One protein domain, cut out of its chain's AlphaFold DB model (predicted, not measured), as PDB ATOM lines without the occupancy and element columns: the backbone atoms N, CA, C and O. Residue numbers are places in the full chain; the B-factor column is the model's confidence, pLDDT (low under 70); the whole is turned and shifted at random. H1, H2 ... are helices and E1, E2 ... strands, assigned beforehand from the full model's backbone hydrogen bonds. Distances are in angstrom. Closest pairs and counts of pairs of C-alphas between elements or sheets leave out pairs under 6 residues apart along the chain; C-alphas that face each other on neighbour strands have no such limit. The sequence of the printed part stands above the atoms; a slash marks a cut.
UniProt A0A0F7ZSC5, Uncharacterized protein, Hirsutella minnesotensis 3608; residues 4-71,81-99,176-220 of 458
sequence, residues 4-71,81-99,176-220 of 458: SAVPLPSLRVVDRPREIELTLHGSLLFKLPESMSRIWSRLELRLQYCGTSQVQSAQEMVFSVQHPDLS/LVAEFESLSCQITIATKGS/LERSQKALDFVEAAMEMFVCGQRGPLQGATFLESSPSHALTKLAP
ATOM      1  N   SER A   4      41.778  -6.430  29.140       68.00
ATOM      2  CA  SER A   4      43.042  -7.065  28.756       68.00
ATOM      3  C   SER A   4      42.722  -8.409  28.120       68.00
ATOM      4  O   SER A   4      42.147  -9.270  28.785       68.00
ATOM      5  N   ALA A   5      43.087  -8.575  26.848       73.81
ATOM      6  CA  ALA A   5      42.969  -9.843  26.138       73.81
ATOM      7  C   ALA A   5      44.278 -10.625  26.275       73.81
ATOM      8  O   ALA A   5      45.349 -10.102  25.967       73.81
ATOM      9  N   VAL A   6      44.200 -11.872  26.732       72.62
ATOM     10  CA  VAL A   6      45.357 -12.764  26.829       72.62
ATOM     11  C   VAL A   6      45.170 -13.930  25.862       72.62
ATOM     12  O   VAL A   6      44.195 -14.671  26.012       72.62
ATOM     13  N   PRO A   7      46.052 -14.103  24.859       71.50
ATOM     14  CA  PRO A   7      45.908 -15.175  23.885       71.50
ATOM     15  C   PRO A   7      46.096 -16.544  24.549       71.50
ATOM     16  O   PRO A   7      46.992 -16.744  25.369       71.50
ATOM     17  N   LEU A   8      45.239 -17.487  24.175       73.00
ATOM     18  CA  LEU A   8      45.351 -18.901  24.504       73.00
ATOM     19  C   LEU A   8      46.148 -19.626  23.409       73.00
ATOM     20  O   LEU A   8      46.212 -19.139  22.276       73.00
ATOM     21  N   PRO A   9      46.749 -20.793  23.712       70.75
ATOM     22  CA  PRO A   9      47.387 -21.616  22.692       70.75
ATOM     23  C   PRO A   9      46.409 -21.924  21.556       70.75
ATOM     24  O   PRO A   9      45.256 -22.281  21.812       70.75
ATOM     25  N   SER A  10      46.871 -21.793  20.314       75.88
ATOM     26  CA  SER A  10      46.078 -22.156  19.145       75.88
ATOM     27  C   SER A  10      45.889 -23.669  19.078       75.88
ATOM     28  O   SER A  10      46.836 -24.429  19.282       75.88
ATOM     29  N   LEU A  11      44.670 -24.105  18.772       78.12
ATOM     30  CA  LEU A  11      44.355 -25.501  18.493       78.12
ATOM     31  C   LEU A  11      44.296 -25.699  16.978       78.12
ATOM     32  O   LEU A  11      43.499 -25.049  16.309       78.12
ATOM     33  N   ARG A  12      45.111 -26.619  16.454       79.94
ATOM     34  CA  ARG A  12      45.150 -26.944  15.020       79.94
ATOM     35  C   ARG A  12      44.622 -28.353  14.756       79.94
ATOM     36  O   ARG A  12      45.169 -29.333  15.275       79.94
ATOM     37  N   VAL A  13      43.584 -28.457  13.931       79.19
ATOM     38  CA  VAL A  13      42.950 -29.713  13.504       79.19
ATOM     39  C   VAL A  13      43.092 -29.843  11.996       79.19
ATOM     40  O   VAL A  13      42.746 -28.923  11.266       79.19
ATOM     41  N   VAL A  14      43.601 -30.978  11.523       81.88
ATOM     42  CA  VAL A  14      43.803 -31.225  10.091       81.88
ATOM     43  C   VAL A  14      43.036 -32.469   9.663       81.88
ATOM     44  O   VAL A  14      43.274 -33.559  10.196       81.88
ATOM     45  N   ASP A  15      42.166 -32.304   8.669       82.38
ATOM     46  CA  ASP A  15      41.498 -33.375   7.934       82.38
ATOM     47  C   ASP A  15      42.313 -33.727   6.685       82.38
ATOM     48  O   ASP A  15      42.211 -33.094   5.630       82.38
ATOM     49  N   ARG A  16      43.175 -34.737   6.805       79.56
ATOM     50  CA  ARG A  16      44.087 -35.141   5.723       79.56
ATOM     51  C   ARG A  16      43.395 -35.537   4.414       79.56
ATOM     52  O   ARG A  16      43.885 -35.098   3.380       79.56
ATOM     53  N   PRO A  17      42.314 -36.343   4.395       79.06
ATOM     54  CA  PRO A  17      41.683 -36.748   3.137       79.06
ATOM     55  C   PRO A  17      41.083 -35.592   2.329       79.06
ATOM     56  O   PRO A  17      40.789 -35.785   1.154       79.06
ATOM     57  N   ARG A  18      40.871 -34.421   2.937       70.31
ATOM     58  CA  ARG A  18      40.213 -33.270   2.296       70.31
ATOM     59  C   ARG A  18      41.066 -32.013   2.274       70.31
ATOM     60  O   ARG A  18      40.616 -30.983   1.793       70.31
ATOM     61  N   GLU A  19      42.262 -32.105   2.845       81.25
ATOM     62  CA  GLU A  19      43.166 -30.983   3.066       81.25
ATOM     63  C   GLU A  19      42.490 -29.777   3.752       81.25
ATOM     64  O   GLU A  19      42.833 -28.625   3.489       81.25
ATOM     65  N   ILE A  20      41.524 -30.038   4.643       78.94
ATOM     66  CA  ILE A  20      40.890 -28.994   5.455       78.94
ATOM     67  C   ILE A  20      41.715 -28.812   6.720       78.94
ATOM     68  O   ILE A  20      42.039 -29.769   7.428       78.94
ATOM     69  N   GLU A  21      42.026 -27.565   7.019       83.12
ATOM     70  CA  GLU A  21      42.727 -27.153   8.211       83.12
ATOM     71  C   GLU A  21      41.852 -26.191   9.015       83.12
ATOM     72  O   GLU A  21      41.443 -25.133   8.538       83.12
ATOM     73  N   LEU A  22      41.582 -26.560  10.262       79.94
ATOM     74  CA  LEU A  22      40.952 -25.693  11.241       79.94
ATOM     75  C   LEU A  22      41.989 -25.201  12.232       79.94
ATOM     76  O   LEU A  22      42.670 -26.001  12.879       79.94
ATOM     77  N   THR A  23      42.043 -23.887  12.403       81.31
ATOM     78  CA  THR A  23      42.818 -23.260  13.471       81.31
ATOM     79  C   THR A  23      41.881 -22.479  14.380       81.31
ATOM     80  O   THR A  23      41.153 -21.594  13.940       81.31
ATOM     81  N   LEU A  24      41.883 -22.826  15.662       78.75
ATOM     82  CA  LEU A  24      41.103 -22.173  16.704       78.75
ATOM     83  C   LEU A  24      42.043 -21.322  17.561       78.75
ATOM     84  O   LEU A  24      42.927 -21.851  18.238       78.75
ATOM     85  N   HIS A  25      41.825 -20.011  17.556       78.75
ATOM     86  CA  HIS A  25      42.527 -19.047  18.393       78.75
ATOM     87  C   HIS A  25      41.601 -18.584  19.519       78.75
ATOM     88  O   HIS A  25      40.591 -17.929  19.274       78.75
ATOM     89  N   GLY A  26      41.929 -18.920  20.766       73.56
ATOM     90  CA  GLY A  26      41.208 -18.415  21.936       73.56
ATOM     91  C   GLY A  26      41.876 -17.170  22.515       73.56
ATOM     92  O   GLY A  26      43.095 -17.033  22.463       73.56
ATOM     93  N   SER A  27      41.102 -16.278  23.125       74.38
ATOM     94  CA  SER A  27      41.619 -15.188  23.954       74.38
ATOM     95  C   SER A  27      40.741 -14.987  25.189       74.38
ATOM     96  O   SER A  27      39.512 -14.959  25.104       74.38
ATOM     97  N   LEU A  28      41.376 -14.887  26.358       72.88
ATOM     98  CA  LEU A  28      40.709 -14.596  27.626       72.88
ATOM     99  C   LEU A  28      40.622 -13.089  27.819       72.88
ATOM    100  O   LEU A  28      41.648 -12.410  27.792       72.88
ATOM    101  N   LEU A  29      39.417 -12.582  28.050       76.38
ATOM    102  CA  LEU A  29      39.180 -11.182  28.353       76.38
ATOM    103  C   LEU A  29      38.981 -11.009  29.862       76.38
ATOM    104  O   LEU A  29      38.037 -11.538  30.455       76.38
ATOM    105  N   PHE A  30      39.866 -10.235  30.482       72.88
ATOM    106  CA  PHE A  30      39.742  -9.864  31.889       72.88
ATOM    107  C   PHE A  30      39.197  -8.447  32.013       72.88
ATOM    108  O   PHE A  30      39.735  -7.512  31.400       72.88
ATOM    109  N   LYS A  31      38.167  -8.287  32.851       74.69
ATOM    110  CA  LYS A  31      37.650  -6.977  33.227       74.69
ATOM    111  C   LYS A  31      38.210  -6.586  34.570       74.69
ATOM    112  O   LYS A  31      38.054  -7.273  35.574       74.69
ATOM    113  N   LEU A  32      38.846  -5.429  34.581       72.38
ATOM    114  CA  LEU A  32      39.242  -4.789  35.818       72.38
ATOM    115  C   LEU A  32      38.096  -3.881  36.276       72.38
ATOM    116  O   LEU A  32      37.528  -3.170  35.435       72.38
ATOM    117  N   PRO A  33      37.781  -3.843  37.584       74.69
ATOM    118  CA  PRO A  33      36.906  -2.821  38.140       74.69
ATOM    119  C   PRO A  33      37.331  -1.433  37.653       74.69
ATOM    120  O   PRO A  33      38.524  -1.152  37.511       74.69
ATOM    121  N   GLU A  34      36.374  -0.546  37.388       75.12
ATOM    122  CA  GLU A  34      36.659   0.744  36.746       75.12
ATOM    123  C   GLU A  34      37.656   1.599  37.550       75.12
ATOM    124  O   GLU A  34      38.543   2.246  36.984       75.12
ATOM    125  N   SER A  35      37.578   1.509  38.880       76.81
ATOM    126  CA  SER A  35      38.535   2.105  39.815       76.81
ATOM    127  C   SER A  35      39.966   1.593  39.604       76.81
ATOM    128  O   SER A  35      40.913   2.381  39.624       76.81
ATOM    129  N   MET A  36      40.141   0.298  39.331       72.94
ATOM    130  CA  MET A  36      41.445  -0.319  39.073       72.94
ATOM    131  C   MET A  36      41.944  -0.061  37.656       72.94
ATOM    132  O   MET A  36      43.138   0.155  37.474       72.94
ATOM    133  N   SER A  37      41.056  -0.016  36.660       74.69
ATOM    134  CA  SER A  37      41.431   0.255  35.266       74.69
ATOM    135  C   SER A  37      42.164   1.596  35.126       74.69
ATOM    136  O   SER A  37      43.162   1.685  34.403       74.69
ATOM    137  N   ARG A  38      41.743   2.626  35.880       76.25
ATOM    138  CA  ARG A  38      42.448   3.918  35.948       76.25
ATOM    139  C   ARG A  38      43.834   3.791  36.580       76.25
ATOM    140  O   ARG A  38      44.783   4.358  36.049       76.25
ATOM    141  N   ILE A  39      43.961   3.048  37.680       76.88
ATOM    142  CA  ILE A  39      45.241   2.838  38.376       76.88
ATOM    143  C   ILE A  39      46.218   2.075  37.475       76.88
ATOM    144  O   ILE A  39      47.333   2.535  37.263       76.88
ATOM    145  N   TRP A  40      45.778   0.968  36.877       81.38
ATOM    146  CA  TRP A  40      46.586   0.159  35.965       81.38
ATOM    147  C   TRP A  40      47.037   0.952  34.747       81.38
ATOM    148  O   TRP A  40      48.181   0.836  34.336       81.38
ATOM    149  N   SER A  41      46.163   1.799  34.203       80.69
ATOM    150  CA  SER A  41      46.511   2.658  33.071       80.69
ATOM    151  C   SER A  41      47.551   3.710  33.437       80.69
ATOM    152  O   SER A  41      48.438   3.973  32.636       80.69
ATOM    153  N   ARG A  42      47.442   4.311  34.629       79.69
ATOM    154  CA  ARG A  42      48.400   5.315  35.116       79.69
ATOM    155  C   ARG A  42      49.760   4.715  35.461       79.69
ATOM    156  O   ARG A  42      50.754   5.415  35.350       79.69
ATOM    157  N   LEU A  43      49.773   3.461  35.903       76.19
ATOM    158  CA  LEU A  43      50.976   2.688  36.210       76.19
ATOM    159  C   LEU A  43      51.462   1.859  35.008       76.19
ATOM    160  O   LEU A  43      52.365   1.048  35.150       76.19
ATOM    161  N   GLU A  44      50.808   1.990  33.850       82.25
ATOM    162  CA  GLU A  44      51.097   1.220  32.635       82.25
ATOM    163  C   GLU A  44      51.235  -0.301  32.863       82.25
ATOM    164  O   GLU A  44      51.977  -0.993  32.165       82.25
ATOM    165  N   LEU A  45      50.488  -0.837  33.835       77.44
ATOM    166  CA  LEU A  45      50.531  -2.250  34.192       77.44
ATOM    167  C   LEU A  45      49.954  -3.100  33.062       77.44
ATOM    168  O   LEU A  45      48.851  -2.841  32.569       77.44
ATOM    169  N   ARG A  46      50.679  -4.153  32.686       79.44
ATOM    170  CA  ARG A  46      50.268  -5.131  31.672       79.44
ATOM    171  C   ARG A  46      50.218  -6.525  32.274       79.44
ATOM    172  O   ARG A  46      51.089  -6.895  33.054       79.44
ATOM    173  N   LEU A  47      49.217  -7.313  31.890       76.19
ATOM    174  CA  LEU A  47      49.185  -8.736  32.213       76.19
ATOM    175  C   LEU A  47      49.941  -9.503  31.123       76.19
ATOM    176  O   LEU A  47      49.554  -9.441  29.958       76.19
ATOM    177  N   GLN A  48      50.990 -10.239  31.484       76.56
ATOM    178  CA  GLN A  48      51.668 -11.157  30.572       76.56
ATOM    179  C   GLN A  48      51.474 -12.595  31.044       76.56
ATOM    180  O   GLN A  48      51.780 -12.938  32.186       76.56
ATOM    181  N   TYR A  49      50.996 -13.456  30.150       76.81
ATOM    182  CA  TYR A  49      50.960 -14.891  30.404       76.81
ATOM    183  C   TYR A  49      52.385 -15.450  30.464       76.81
ATOM    184  O   TYR A  49      53.142 -15.331  29.503       76.81
ATOM    185  N   CYS A  50      52.747 -16.070  31.586       72.25
ATOM    186  CA  CYS A  50      54.087 -16.621  31.817       72.25
ATOM    187  C   CYS A  50      54.260 -18.045  31.273       72.25
ATOM    188  O   CYS A  50      55.262 -18.698  31.561       72.25
ATOM    189  N   GLY A  51      53.287 -18.549  30.514       71.69
ATOM    190  CA  GLY A  51      53.265 -19.941  30.088       71.69
ATOM    191  C   GLY A  51      52.884 -20.897  31.220       71.69
ATOM    192  O   GLY A  51      52.532 -20.509  32.335       71.69
ATOM    193  N   THR A  52      52.944 -22.191  30.919       62.62
ATOM    194  CA  THR A  52      52.858 -23.246  31.931       62.62
ATOM    195  C   THR A  52      54.251 -23.444  32.518       62.62
ATOM    196  O   THR A  52      55.111 -24.032  31.861       62.62
ATOM    197  N   SER A  53      54.502 -22.935  33.728       53.94
ATOM    198  CA  SER A  53      55.751 -23.231  34.438       53.94
ATOM    199  C   SER A  53      55.902 -24.744  34.581       53.94
ATOM    200  O   SER A  53      54.997 -25.421  35.066       53.94
ATOM    201  N   GLN A  54      57.051 -25.279  34.167       55.00
ATOM    202  CA  GLN A  54      57.345 -26.717  34.132       55.00
ATOM    203  C   GLN A  54      57.298 -27.381  35.527       55.00
ATOM    204  O   GLN A  54      57.301 -28.606  35.632       55.00
ATOM    205  N   VAL A  55      57.251 -26.574  36.596       54.47
ATOM    206  CA  VAL A  55      57.377 -26.995  38.000       54.47
ATOM    207  C   VAL A  55      56.033 -27.010  38.745       54.47
ATOM    208  O   VAL A  55      55.909 -27.683  39.766       54.47
ATOM    209  N   GLN A  56      55.001 -26.325  38.244       52.41
ATOM    210  CA  GLN A  56      53.686 -26.273  38.892       52.41
ATOM    211  C   GLN A  56      52.676 -27.127  38.126       52.41
ATOM    212  O   GLN A  56      52.777 -27.312  36.913       52.41
ATOM    213  N   SER A  57      51.737 -27.734  38.855       55.59
ATOM    214  CA  SER A  57      50.729 -28.628  38.286       55.59
ATOM    215  C   SER A  57      50.097 -28.014  37.038       55.59
ATOM    216  O   SER A  57      49.721 -26.848  37.061       55.59
ATOM    217  N   ALA A  58      49.958 -28.812  35.974       56.75
ATOM    218  CA  ALA A  58      49.500 -28.425  34.630       56.75
ATOM    219  C   ALA A  58      48.048 -27.885  34.537       56.75
ATOM    220  O   ALA A  58      47.386 -28.066  33.520       56.75
ATOM    221  N   GLN A  59      47.526 -27.311  35.618       58.09
ATOM    222  CA  GLN A  59      46.163 -26.825  35.809       58.09
ATOM    223  C   GLN A  59      46.123 -25.336  36.174       58.09
ATOM    224  O   GLN A  59      45.039 -24.768  36.223       58.09
ATOM    225  N   GLU A  60      47.271 -24.697  36.405       63.31
ATOM    226  CA  GLU A  60      47.333 -23.277  36.749       63.31
ATOM    227  C   GLU A  60      47.903 -22.469  35.578       63.31
ATOM    228  O   GLU A  60      48.959 -22.785  35.024       63.31
ATOM    229  N   MET A  61      47.181 -21.418  35.181       64.44
ATOM    230  CA  MET A  61      47.726 -20.365  34.329       64.44
ATOM    231  C   MET A  61      48.335 -19.295  35.222       64.44
ATOM    232  O   MET A  61      47.632 -18.672  36.015       64.44
ATOM    233  N   VAL A  62      49.639 -19.075  35.074       67.94
ATOM    234  CA  VAL A  62      50.342 -18.019  35.799       67.94
ATOM    235  C   VAL A  62      50.443 -16.797  34.898       67.94
ATOM    236  O   VAL A  62      50.951 -16.864  33.776       67.94
ATOM    237  N   PHE A  63      49.959 -15.672  35.407       72.12
ATOM    238  CA  PHE A  63      50.110 -14.373  34.774       72.12
ATOM    239  C   PHE A  63      51.039 -13.521  35.633       72.12
ATOM    240  O   PHE A  63      50.893 -13.476  36.855       72.12
ATOM    241  N   SER A  64      51.988 -12.843  34.998       70.81
ATOM    242  CA  SER A  64      52.777 -11.795  35.638       70.81
ATOM    243  C   SER A  64      52.153 -10.442  35.343       70.81
ATOM    244  O   SER A  64      51.687 -10.177  34.234       70.81
ATOM    245  N   VAL A  65      52.149  -9.580  36.351       75.81
ATOM    246  CA  VAL A  65      51.861  -8.163  36.165       75.81
ATOM    247  C   VAL A  65      53.193  -7.476  35.885       75.81
ATOM    248  O   VAL A  65      54.072  -7.462  36.743       75.81
ATOM    249  N   GLN A  66      53.357  -6.941  34.680       74.88
ATOM    250  CA  GLN A  66      54.535  -6.179  34.282       74.88
ATOM    251  C   GLN A  66      54.276  -4.685  34.429       74.88
ATOM    252  O   GLN A  66      53.247  -4.188  33.977       74.88
ATOM    253  N   HIS A  67      55.225  -3.978  35.032       76.38
ATOM    254  CA  HIS A  67      55.285  -2.517  35.075       76.38
ATOM    255  C   HIS A  67      56.469  -2.071  34.209       76.38
ATOM    256  O   HIS A  67      57.526  -2.655  34.389       76.38
ATOM    257  N   PRO A  68      56.364  -1.086  33.303       72.88
ATOM    258  CA  PRO A  68      57.449  -0.738  32.374       72.88
ATOM    259  C   PRO A  68      58.780  -0.376  33.056       72.88
ATOM    260  O   PRO A  68      59.834  -0.740  32.545       72.88
ATOM    261  N   ASP A  69      58.750   0.220  34.252       72.50
ATOM    262  CA  ASP A  69      59.961   0.540  35.035       72.50
ATOM    263  C   ASP A  69      60.478  -0.629  35.912       72.50
ATOM    264  O   ASP A  69      60.750  -0.453  37.101       72.50
ATOM    265  N   LEU A  70      60.580  -1.846  35.358       57.41
ATOM    266  CA  LEU A  70      60.900  -3.114  36.053       57.41
ATOM    267  C   LEU A  70      62.194  -3.108  36.911       57.41
ATOM    268  O   LEU A  70      63.206  -3.693  36.532       57.41
ATOM    269  N   SER A  71      62.143  -2.565  38.129       46.19
ATOM    270  CA  SER A  71      63.153  -2.801  39.182       46.19
ATOM    271  C   SER A  71      62.621  -3.551  40.402       46.19
ATOM    272  O   SER A  71      63.379  -3.833  41.326       46.19
ATOM    273  N   LEU A  81      43.267  -7.760  44.982       54.00
ATOM    274  CA  LEU A  81      41.954  -7.942  44.380       54.00
ATOM    275  C   LEU A  81      42.053  -8.888  43.178       54.00
ATOM    276  O   LEU A  81      42.915  -8.728  42.311       54.00
ATOM    277  N   VAL A  82      41.168  -9.880  43.152       54.97
ATOM    278  CA  VAL A  82      41.071 -10.871  42.080       54.97
ATOM    279  C   VAL A  82      40.467 -10.183  40.857       54.97
ATOM    280  O   VAL A  82      39.414  -9.558  40.961       54.97
ATOM    281  N   ALA A  83      41.138 -10.261  39.705       60.66
ATOM    282  CA  ALA A  83      40.535  -9.829  38.448       60.66
ATOM    283  C   ALA A  83      39.375 -10.772  38.108       60.66
ATOM    284  O   ALA A  83      39.537 -11.994  38.135       60.66
ATOM    285  N   GLU A  84      38.212 -10.210  37.796       61.16
ATOM    286  CA  GLU A  84      37.059 -11.004  37.396       61.16
ATOM    287  C   GLU A  84      37.185 -11.368  35.916       61.16
ATOM    288  O   GLU A  84      37.499 -10.542  35.049       61.16
ATOM    289  N   PHE A  85      36.968 -12.647  35.627       62.94
ATOM    290  CA  PHE A  85      36.815 -13.113  34.261       62.94
ATOM    291  C   PHE A  85      35.528 -12.516  33.680       62.94
ATOM    292  O   PHE A  85      34.463 -12.670  34.274       62.94
ATOM    293  N   GLU A  86      35.623 -11.837  32.536       75.19
ATOM    294  CA  GLU A  86      34.459 -11.220  31.887       75.19
ATOM    295  C   GLU A  86      33.952 -12.073  30.738       75.19
ATOM    296  O   GLU A  86      32.772 -12.415  30.691       75.19
ATOM    297  N   SER A  87      34.833 -12.417  29.801       72.75
ATOM    298  CA  SER A  87      34.441 -13.202  28.640       72.75
ATOM    299  C   SER A  87      35.610 -13.963  28.028       72.75
ATOM    300  O   SER A  87      36.787 -13.686  28.263       72.75
ATOM    301  N   LEU A  88      35.261 -14.967  27.234       72.38
ATOM    302  CA  LEU A  88      36.175 -15.744  26.414       72.38
ATOM    303  C   LEU A  88      35.733 -15.554  24.967       72.38
ATOM    304  O   LEU A  88      34.573 -15.801  24.642       72.38
ATOM    305  N   SER A  89      36.657 -15.119  24.115       74.44
ATOM    306  CA  SER A  89      36.422 -15.000  22.680       74.44
ATOM    307  C   SER A  89      37.269 -16.029  21.948       74.44
ATOM    308  O   SER A  89      38.467 -16.157  22.211       74.44
ATOM    309  N   CYS A  90      36.641 -16.765  21.037       67.94
ATOM    310  CA  CYS A  90      37.306 -17.740  20.189       67.94
ATOM    311  C   CYS A  90      37.103 -17.355  18.729       67.94
ATOM    312  O   CYS A  90      35.970 -17.180  18.284       67.94
ATOM    313  N   GLN A  91      38.199 -17.255  17.988       79.62
ATOM    314  CA  GLN A  91      38.196 -17.081  16.547       79.62
ATOM    315  C   GLN A  91      38.512 -18.423  15.891       79.62
ATOM    316  O   GLN A  91      39.531 -19.046  16.195       79.62
ATOM    317  N   ILE A  92      37.626 -18.866  15.002       77.19
ATOM    318  CA  ILE A  92      37.795 -20.098  14.232       77.19
ATOM    319  C   ILE A  92      38.149 -19.702  12.807       77.19
ATOM    320  O   ILE A  92      37.385 -19.000  12.149       77.19
ATOM    321  N   THR A  93      39.307 -20.143  12.339       79.25
ATOM    322  CA  THR A  93      39.741 -19.954  10.958       79.25
ATOM    323  C   THR A  93      39.698 -21.299  10.253       79.25
ATOM    324  O   THR A  93      40.378 -22.243  10.661       79.25
ATOM    325  N   ILE A  94      38.883 -21.375   9.202       79.62
ATOM    326  CA  ILE A  94      38.779 -22.536   8.321       79.62
ATOM    327  C   ILE A  94      39.588 -22.227   7.071       79.62
ATOM    328  O   ILE A  94      39.261 -21.296   6.338       79.62
ATOM    329  N   ALA A  95      40.646 -22.989   6.837       79.75
ATOM    330  CA  ALA A  95      41.411 -22.930   5.606       79.75
ATOM    331  C   ALA A  95      41.237 -24.256   4.872       79.75
ATOM    332  O   ALA A  95      41.552 -25.322   5.399       79.75
ATOM    333  N   THR A  96      40.752 -24.207   3.638       79.94
ATOM    334  CA  THR A  96      41.070 -25.277   2.701       79.94
ATOM    335  C   THR A  96      42.498 -25.030   2.265       79.94
ATOM    336  O   THR A  96      42.885 -23.894   1.970       79.94
ATOM    337  N   LYS A  97      43.321 -26.074   2.243       76.62
ATOM    338  CA  LYS A  97      44.570 -26.002   1.507       76.62
ATOM    339  C   LYS A  97      44.166 -25.935   0.039       76.62
ATOM    340  O   LYS A  97      44.069 -26.947  -0.643       76.62
ATOM    341  N   GLY A  98      43.852 -24.727  -0.430       62.88
ATOM    342  CA  GLY A  98      43.791 -24.456  -1.850       62.88
ATOM    343  C   GLY A  98      45.078 -25.021  -2.413       62.88
ATOM    344  O   GLY A  98      46.135 -24.887  -1.782       62.88
ATOM    345  N   SER A  99      44.982 -25.731  -3.528       51.66
ATOM    346  CA  SER A  99      46.140 -26.148  -4.288       51.66
ATOM    347  C   SER A  99      46.877 -24.868  -4.665       51.66
ATOM    348  O   SER A  99      46.711 -24.308  -5.743       51.66
ATOM    349  N   LEU A 176      31.432 -25.496   1.860       78.62
ATOM    350  CA  LEU A 176      32.114 -25.989   3.050       78.62
ATOM    351  C   LEU A 176      31.473 -25.458   4.339       78.62
ATOM    352  O   LEU A 176      31.231 -26.248   5.244       78.62
ATOM    353  N   GLU A 177      31.128 -24.168   4.404       78.44
ATOM    354  CA  GLU A 177      30.437 -23.549   5.550       78.44
ATOM    355  C   GLU A 177      29.094 -24.219   5.864       78.44
ATOM    356  O   GLU A 177      28.718 -24.347   7.028       78.44
ATOM    357  N   ARG A 178      28.371 -24.670   4.832       82.56
ATOM    358  CA  ARG A 178      27.096 -25.388   4.988       82.56
ATOM    359  C   ARG A 178      27.266 -26.896   5.123       82.56
ATOM    360  O   ARG A 178      26.285 -27.607   5.340       82.56
ATOM    361  N   SER A 179      28.483 -27.408   4.969       86.19
ATOM    362  CA  SER A 179      28.731 -28.835   5.057       86.19
ATOM    363  C   SER A 179      28.563 -29.288   6.501       86.19
ATOM    364  O   SER A 179      29.279 -28.826   7.386       86.19
ATOM    365  N   GLN A 180      27.686 -30.271   6.727       87.31
ATOM    366  CA  GLN A 180      27.530 -30.917   8.034       87.31
ATOM    367  C   GLN A 180      28.881 -31.353   8.617       87.31
ATOM    368  O   GLN A 180      29.132 -31.207   9.802       87.31
ATOM    369  N   LYS A 181      29.807 -31.788   7.758       82.06
ATOM    370  CA  LYS A 181      31.143 -32.205   8.182       82.06
ATOM    371  C   LYS A 181      31.967 -31.060   8.760       82.06
ATOM    372  O   LYS A 181      32.681 -31.280   9.727       82.06
ATOM    373  N   ALA A 182      31.888 -29.855   8.191       82.44
ATOM    374  CA  ALA A 182      32.583 -28.698   8.752       82.44
ATOM    375  C   ALA A 182      32.027 -28.349  10.139       82.44
ATOM    376  O   ALA A 182      32.805 -28.047  11.041       82.44
ATOM    377  N   LEU A 183      30.708 -28.474  10.328       86.06
ATOM    378  CA  LEU A 183      30.071 -28.323  11.637       86.06
ATOM    379  C   LEU A 183      30.560 -29.385  12.627       86.06
ATOM    380  O   LEU A 183      31.002 -29.012  13.708       86.06
ATOM    381  N   ASP A 184      30.589 -30.661  12.236       85.25
ATOM    382  CA  ASP A 184      31.093 -31.753  13.083       85.25
ATOM    383  C   ASP A 184      32.562 -31.509  13.492       85.25
ATOM    384  O   ASP A 184      32.980 -31.772  14.620       85.25
ATOM    385  N   PHE A 185      33.367 -30.960  12.578       83.12
ATOM    386  CA  PHE A 185      34.760 -30.596  12.828       83.12
ATOM    387  C   PHE A 185      34.908 -29.403  13.785       83.12
ATOM    388  O   PHE A 185      35.781 -29.415  14.658       83.12
ATOM    389  N   VAL A 186      34.072 -28.374  13.634       85.19
ATOM    390  CA  VAL A 186      34.023 -27.227  14.551       85.19
ATOM    391  C   VAL A 186      33.561 -27.676  15.933       85.19
ATOM    392  O   VAL A 186      34.187 -27.312  16.927       85.19
ATOM    393  N   GLU A 187      32.524 -28.507  16.004       86.88
ATOM    394  CA  GLU A 187      32.018 -29.089  17.244       86.88
ATOM    395  C   GLU A 187      33.112 -29.891  17.952       86.88
ATOM    396  O   GLU A 187      33.399 -29.639  19.119       86.88
ATOM    397  N   ALA A 188      33.823 -30.753  17.227       83.69
ATOM    398  CA  ALA A 188      34.956 -31.507  17.751       83.69
ATOM    399  C   ALA A 188      36.099 -30.623  18.271       83.69
ATOM    400  O   ALA A 188      36.699 -30.904  19.316       83.69
ATOM    401  N   ALA A 189      36.436 -29.558  17.540       83.38
ATOM    402  CA  ALA A 189      37.460 -28.607  17.955       83.38
ATOM    403  C   ALA A 189      37.036 -27.865  19.234       83.38
ATOM    404  O   ALA A 189      37.837 -27.722  20.161       83.38
ATOM    405  N   MET A 190      35.770 -27.449  19.314       83.81
ATOM    406  CA  MET A 190      35.194 -26.801  20.490       83.81
ATOM    407  C   MET A 190      35.113 -27.751  21.683       83.81
ATOM    408  O   MET A 190      35.502 -27.375  22.787       83.81
ATOM    409  N   GLU A 191      34.695 -28.998  21.481       84.62
ATOM    410  CA  GLU A 191      34.674 -30.020  22.524       84.62
ATOM    411  C   GLU A 191      36.087 -30.263  23.065       84.62
ATOM    412  O   GLU A 191      36.300 -30.288  24.277       84.62
ATOM    413  N   MET A 192      37.090 -30.353  22.191       82.75
ATOM    414  CA  MET A 192      38.479 -30.475  22.621       82.75
ATOM    415  C   MET A 192      38.955 -29.261  23.410       82.75
ATOM    416  O   MET A 192      39.648 -29.411  24.418       82.75
ATOM    417  N   PHE A 193      38.605 -28.064  22.960       81.44
ATOM    418  CA  PHE A 193      38.995 -26.824  23.611       81.44
ATOM    419  C   PHE A 193      38.354 -26.677  25.001       81.44
ATOM    420  O   PHE A 193      39.023 -26.325  25.975       81.44
ATOM    421  N   VAL A 194      37.073 -27.029  25.127       83.19
ATOM    422  CA  VAL A 194      36.321 -26.962  26.384       83.19
ATOM    423  C   VAL A 194      36.712 -28.115  27.312       83.19
ATOM    424  O   VAL A 194      37.179 -27.900  28.434       83.19
ATOM    425  N   CYS A 195      36.560 -29.354  26.855       81.69
ATOM    426  CA  CYS A 195      36.670 -30.565  27.670       81.69
ATOM    427  C   CYS A 195      38.100 -31.108  27.770       81.69
ATOM    428  O   CYS A 195      38.401 -31.908  28.657       81.69
ATOM    429  N   GLY A 196      38.998 -30.726  26.859       77.00
ATOM    430  CA  GLY A 196      40.355 -31.282  26.792       77.00
ATOM    431  C   GLY A 196      40.408 -32.749  26.412       77.00
ATOM    432  O   GLY A 196      41.472 -33.368  26.500       77.00
ATOM    433  N   GLN A 197      39.264 -33.321  26.045       72.12
ATOM    434  CA  GLN A 197      39.163 -34.700  25.626       72.12
ATOM    435  C   GLN A 197      39.485 -34.768  24.140       72.12
ATOM    436  O   GLN A 197      38.963 -34.008  23.330       72.12
ATOM    437  N   ARG A 198      40.391 -35.680  23.785       65.81
ATOM    438  CA  ARG A 198      40.586 -36.082  22.395       65.81
ATOM    439  C   ARG A 198      39.616 -37.221  22.124       65.81
ATOM    440  O   ARG A 198      39.968 -38.378  22.346       65.81
ATOM    441  N   GLY A 199      38.400 -36.883  21.706       70.19
ATOM    442  CA  GLY A 199      37.540 -37.855  21.043       70.19
ATOM    443  C   GLY A 199      38.237 -38.351  19.768       70.19
ATOM    444  O   GLY A 199      38.923 -37.563  19.106       70.19
ATOM    445  N   PRO A 200      38.142 -39.645  19.425       67.56
ATOM    446  CA  PRO A 200      38.631 -40.130  18.145       67.56
ATOM    447  C   PRO A 200      37.688 -39.628  17.046       67.56
ATOM    448  O   PRO A 200      36.722 -40.305  16.705       67.56
ATOM    449  N   LEU A 201      37.947 -38.446  16.481       74.44
ATOM    450  CA  LEU A 201      37.301 -38.084  15.224       74.44
ATOM    451  C   LEU A 201      37.939 -38.889  14.098       74.44
ATOM    452  O   LEU A 201      39.137 -38.784  13.830       74.44
ATOM    453  N   GLN A 202      37.127 -39.702  13.434       79.31
ATOM    454  CA  GLN A 202      37.565 -40.485  12.292       79.31
ATOM    455  C   GLN A 202      37.968 -39.543  11.146       79.31
ATOM    456  O   GLN A 202      37.133 -38.831  10.603       79.31
ATOM    457  N   GLY A 203      39.257 -39.532  10.792       77.62
ATOM    458  CA  GLY A 203      39.807 -38.701   9.708       77.62
ATOM    459  C   GLY A 203      40.486 -37.402  10.160       77.62
ATOM    460  O   GLY A 203      41.327 -36.877   9.433       77.62
ATOM    461  N   ALA A 204      40.234 -36.944  11.389       77.25
ATOM    462  CA  ALA A 204      40.865 -35.748  11.938       77.25
ATOM    463  C   ALA A 204      42.153 -36.090  12.696       77.25
ATOM    464  O   ALA A 204      42.169 -36.941  13.588       77.25
ATOM    465  N   THR A 205      43.237 -35.375  12.404       78.69
ATOM    466  CA  THR A 205      44.450 -35.410  13.229       78.69
ATOM    467  C   THR A 205      44.677 -34.053  13.877       78.69
ATOM    468  O   THR A 205      44.749 -33.030  13.203       78.69
ATOM    469  N   PHE A 206      44.793 -34.046  15.201       75.69
ATOM    470  CA  PHE A 206      45.116 -32.850  15.973       75.69
ATOM    471  C   PHE A 206      46.628 -32.658  15.951       75.69
ATOM    472  O   PHE A 206      47.355 -33.472  16.524       75.69
ATOM    473  N   LEU A 207      47.090 -31.623  15.249       72.44
ATOM    474  CA  LEU A 207      48.518 -31.385  15.041       72.44
ATOM    475  C   LEU A 207      49.153 -30.784  16.298       72.44
ATOM    476  O   LEU A 207      50.193 -31.242  16.765       72.44
ATOM    477  N   GLU A 208      48.477 -29.794  16.872       67.94
ATOM    478  CA  GLU A 208      48.956 -29.016  18.005       67.94
ATOM    479  C   GLU A 208      47.786 -28.803  18.958       67.94
ATOM    480  O   GLU A 208      46.909 -27.972  18.740       67.94
ATOM    481  N   SER A 209      47.737 -29.618  20.010       63.22
ATOM    482  CA  SER A 209      46.899 -29.319  21.161       63.22
ATOM    483  C   SER A 209      47.663 -29.651  22.421       63.22
ATOM    484  O   SER A 209      48.082 -30.794  22.616       63.22
ATOM    485  N   SER A 210      47.885 -28.645  23.259       63.56
ATOM    486  CA  SER A 210      48.379 -28.826  24.613       63.56
ATOM    487  C   SER A 210      47.176 -29.203  25.488       63.56
ATOM    488  O   SER A 210      46.385 -28.341  25.874       63.56
ATOM    489  N   PRO A 211      46.983 -30.495  25.834       63.88
ATOM    490  CA  PRO A 211      45.812 -30.935  26.596       63.88
ATOM    491  C   PRO A 211      45.762 -30.327  28.008       63.88
ATOM    492  O   PRO A 211      44.790 -30.525  28.732       63.88
ATOM    493  N   SER A 212      46.813 -29.629  28.442       65.25
ATOM    494  CA  SER A 212      46.878 -28.847  29.678       65.25
ATOM    495  C   SER A 212      45.928 -27.646  29.701       65.25
ATOM    496  O   SER A 212      45.555 -27.220  30.786       65.25
ATOM    497  N   HIS A 213      45.487 -27.130  28.549       67.12
ATOM    498  CA  HIS A 213      44.801 -25.830  28.460       67.12
ATOM    499  C   HIS A 213      43.287 -25.902  28.284       67.12
ATOM    500  O   HIS A 213      42.659 -24.907  27.939       67.12
ATOM    501  N   ALA A 214      42.685 -27.062  28.519       81.81
ATOM    502  CA  ALA A 214      41.244 -27.195  28.396       81.81
ATOM    503  C   ALA A 214      40.498 -26.332  29.415       81.81
ATOM    504  O   ALA A 214      40.854 -26.307  30.597       81.81
ATOM    505  N   LEU A 215      39.435 -25.661  28.975       82.12
ATOM    506  CA  LEU A 215      38.690 -24.717  29.814       82.12
ATOM    507  C   LEU A 215      38.097 -25.376  31.062       82.12
ATOM    508  O   LEU A 215      38.078 -24.782  32.136       82.12
ATOM    509  N   THR A 216      37.682 -26.635  30.951       82.56
ATOM    510  CA  THR A 216      37.235 -27.463  32.083       82.56
ATOM    511  C   THR A 216      38.301 -27.656  33.156       82.56
ATOM    512  O   THR A 216      37.953 -27.888  34.311       82.56
ATOM    513  N   LYS A 217      39.588 -27.556  32.808       76.88
ATOM    514  CA  LYS A 217      40.700 -27.615  33.768       76.88
ATOM    515  C   LYS A 217      40.944 -26.268  34.433       76.88
ATOM    516  O   LYS A 217      41.271 -26.241  35.611       76.88
ATOM    517  N   LEU A 218      40.772 -25.186  33.679       75.06
ATOM    518  CA  LEU A 218      41.010 -23.818  34.141       75.06
ATOM    519  C   LEU A 218      39.879 -23.311  35.035       75.06
ATOM    520  O   LEU A 218      40.120 -22.738  36.092       75.06
ATOM    521  N   ALA A 219      38.637 -23.543  34.619       76.88
ATOM    522  CA  ALA A 219      37.438 -23.110  35.319       76.88
ATOM    523  C   ALA A 219      36.375 -24.225  35.278       76.88
ATOM    524  O   ALA A 219      35.363 -24.109  34.580       76.88
ATOM    525  N   PRO A 220      36.561 -25.322  36.041       75.06
ATOM    526  CA  PRO A 220      35.594 -26.422  36.097       75.06
ATOM    527  C   PRO A 220      34.207 -25.956  36.552       75.06
ATOM    528  O   PRO A 220      33.197 -26.474  36.084       75.06
TER     529      PRO A 220
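This is residues 4 to 71, 81 to 99 and 176 to 220 of the 458 residues of an uncharacterized protein of Hirsutella minnesotensis 3608 (UniProt A0A0F7ZSC5). A long, twisted sheet runs most of the length of this elongated domain: its two long strands, E3 and E6, lie side by side, E2 and E7 extend it near one end, short E1 pairs nearer the other, and helix H2 covers one face over E2 and E3. At the far end from H2 sit helix H1 and a small separate hairpin, E4 and E5, with the long loop of residues 50 to 62 between its strands. The 132 printed residues include three named helices and seven named strands, in the order E1 E2 E3 H1 E4 E5 E6 H2 E7 H3, a mixed class. The larger sheet is branched, its neighbour pairs antiparallel. The whole is loose, with a radius of gyration of the C-alphas of 17.9 A and spans of 53 by 32 by 27 A.

Find C-alpha 20 at (40.890, -28.994, 5.455); from there E3 runs 35.6 A to residue 31. E6, residues 84 to 96, is 37.7 A long. E1 is residues 4 to 7, beginning at C-alpha 4 (43.042, -7.065, 28.756); E2 is residues 11 to 15 and E7 residues 204 to 208. H2, residues 180 to 195, covers 21.7 A. Look for H1 at residues 34 to 42, E4 at 46 to 49, E5 at 63 to 66, and H3 at 215 to 218, ending at C-alpha 218 (41.010, -23.818, 34.141).

Start at E3, with three neighbours: E1 and E2 lie on one side of it, E6 on the other side. Look for N 23 and O 93, 2.9 A, between E3 and E6; N 6 and O 28, 2.8 A, between E1 and E3; and N 13 and O 22, 2.8 A, in the hairpin E2 and E3. E7 lies on the other side of E2 from E3, with N 14 and O 205 at 2.9 A. H2 is on this sheet at a height over the sheet of 8.9 A, slantwise to the strands, at 39 degrees to E3 on the local plane; the closest C-alphas of E2 and H2 are those of Val 13 and Ala 189, 7.2 A. H2 touches H3 with residues 193 to 195 alone, the C-alphas of Val 194 and Leu 215 being closest at 4.7 A. In the hairpin E4 and E5, N 48 and O 64 are 2.8 A apart. E4 and E1 come closest at the C-alphas of Tyr 49 and Val 6, 7.0 A; H1 is not on the branched sheet. Every O i to N i+4 pair is within hydrogen-bond range in H2, 4 of 5 in H1; H3 is too short for such a pair.

The C-alphas farthest apart, those of Ser 71 and Gln 180, are 55.0 A apart. Residues 72 to 80 and 100 to 175 are not printed; the gaps between C-alphas are 22.4 A and 15.8 A. Of the links printed whole, E4 to E5 is long. Mean pLDDT of the printed part is 73.9; 30 residues are under 70, among them residues 52 to 62 and 208 to 213.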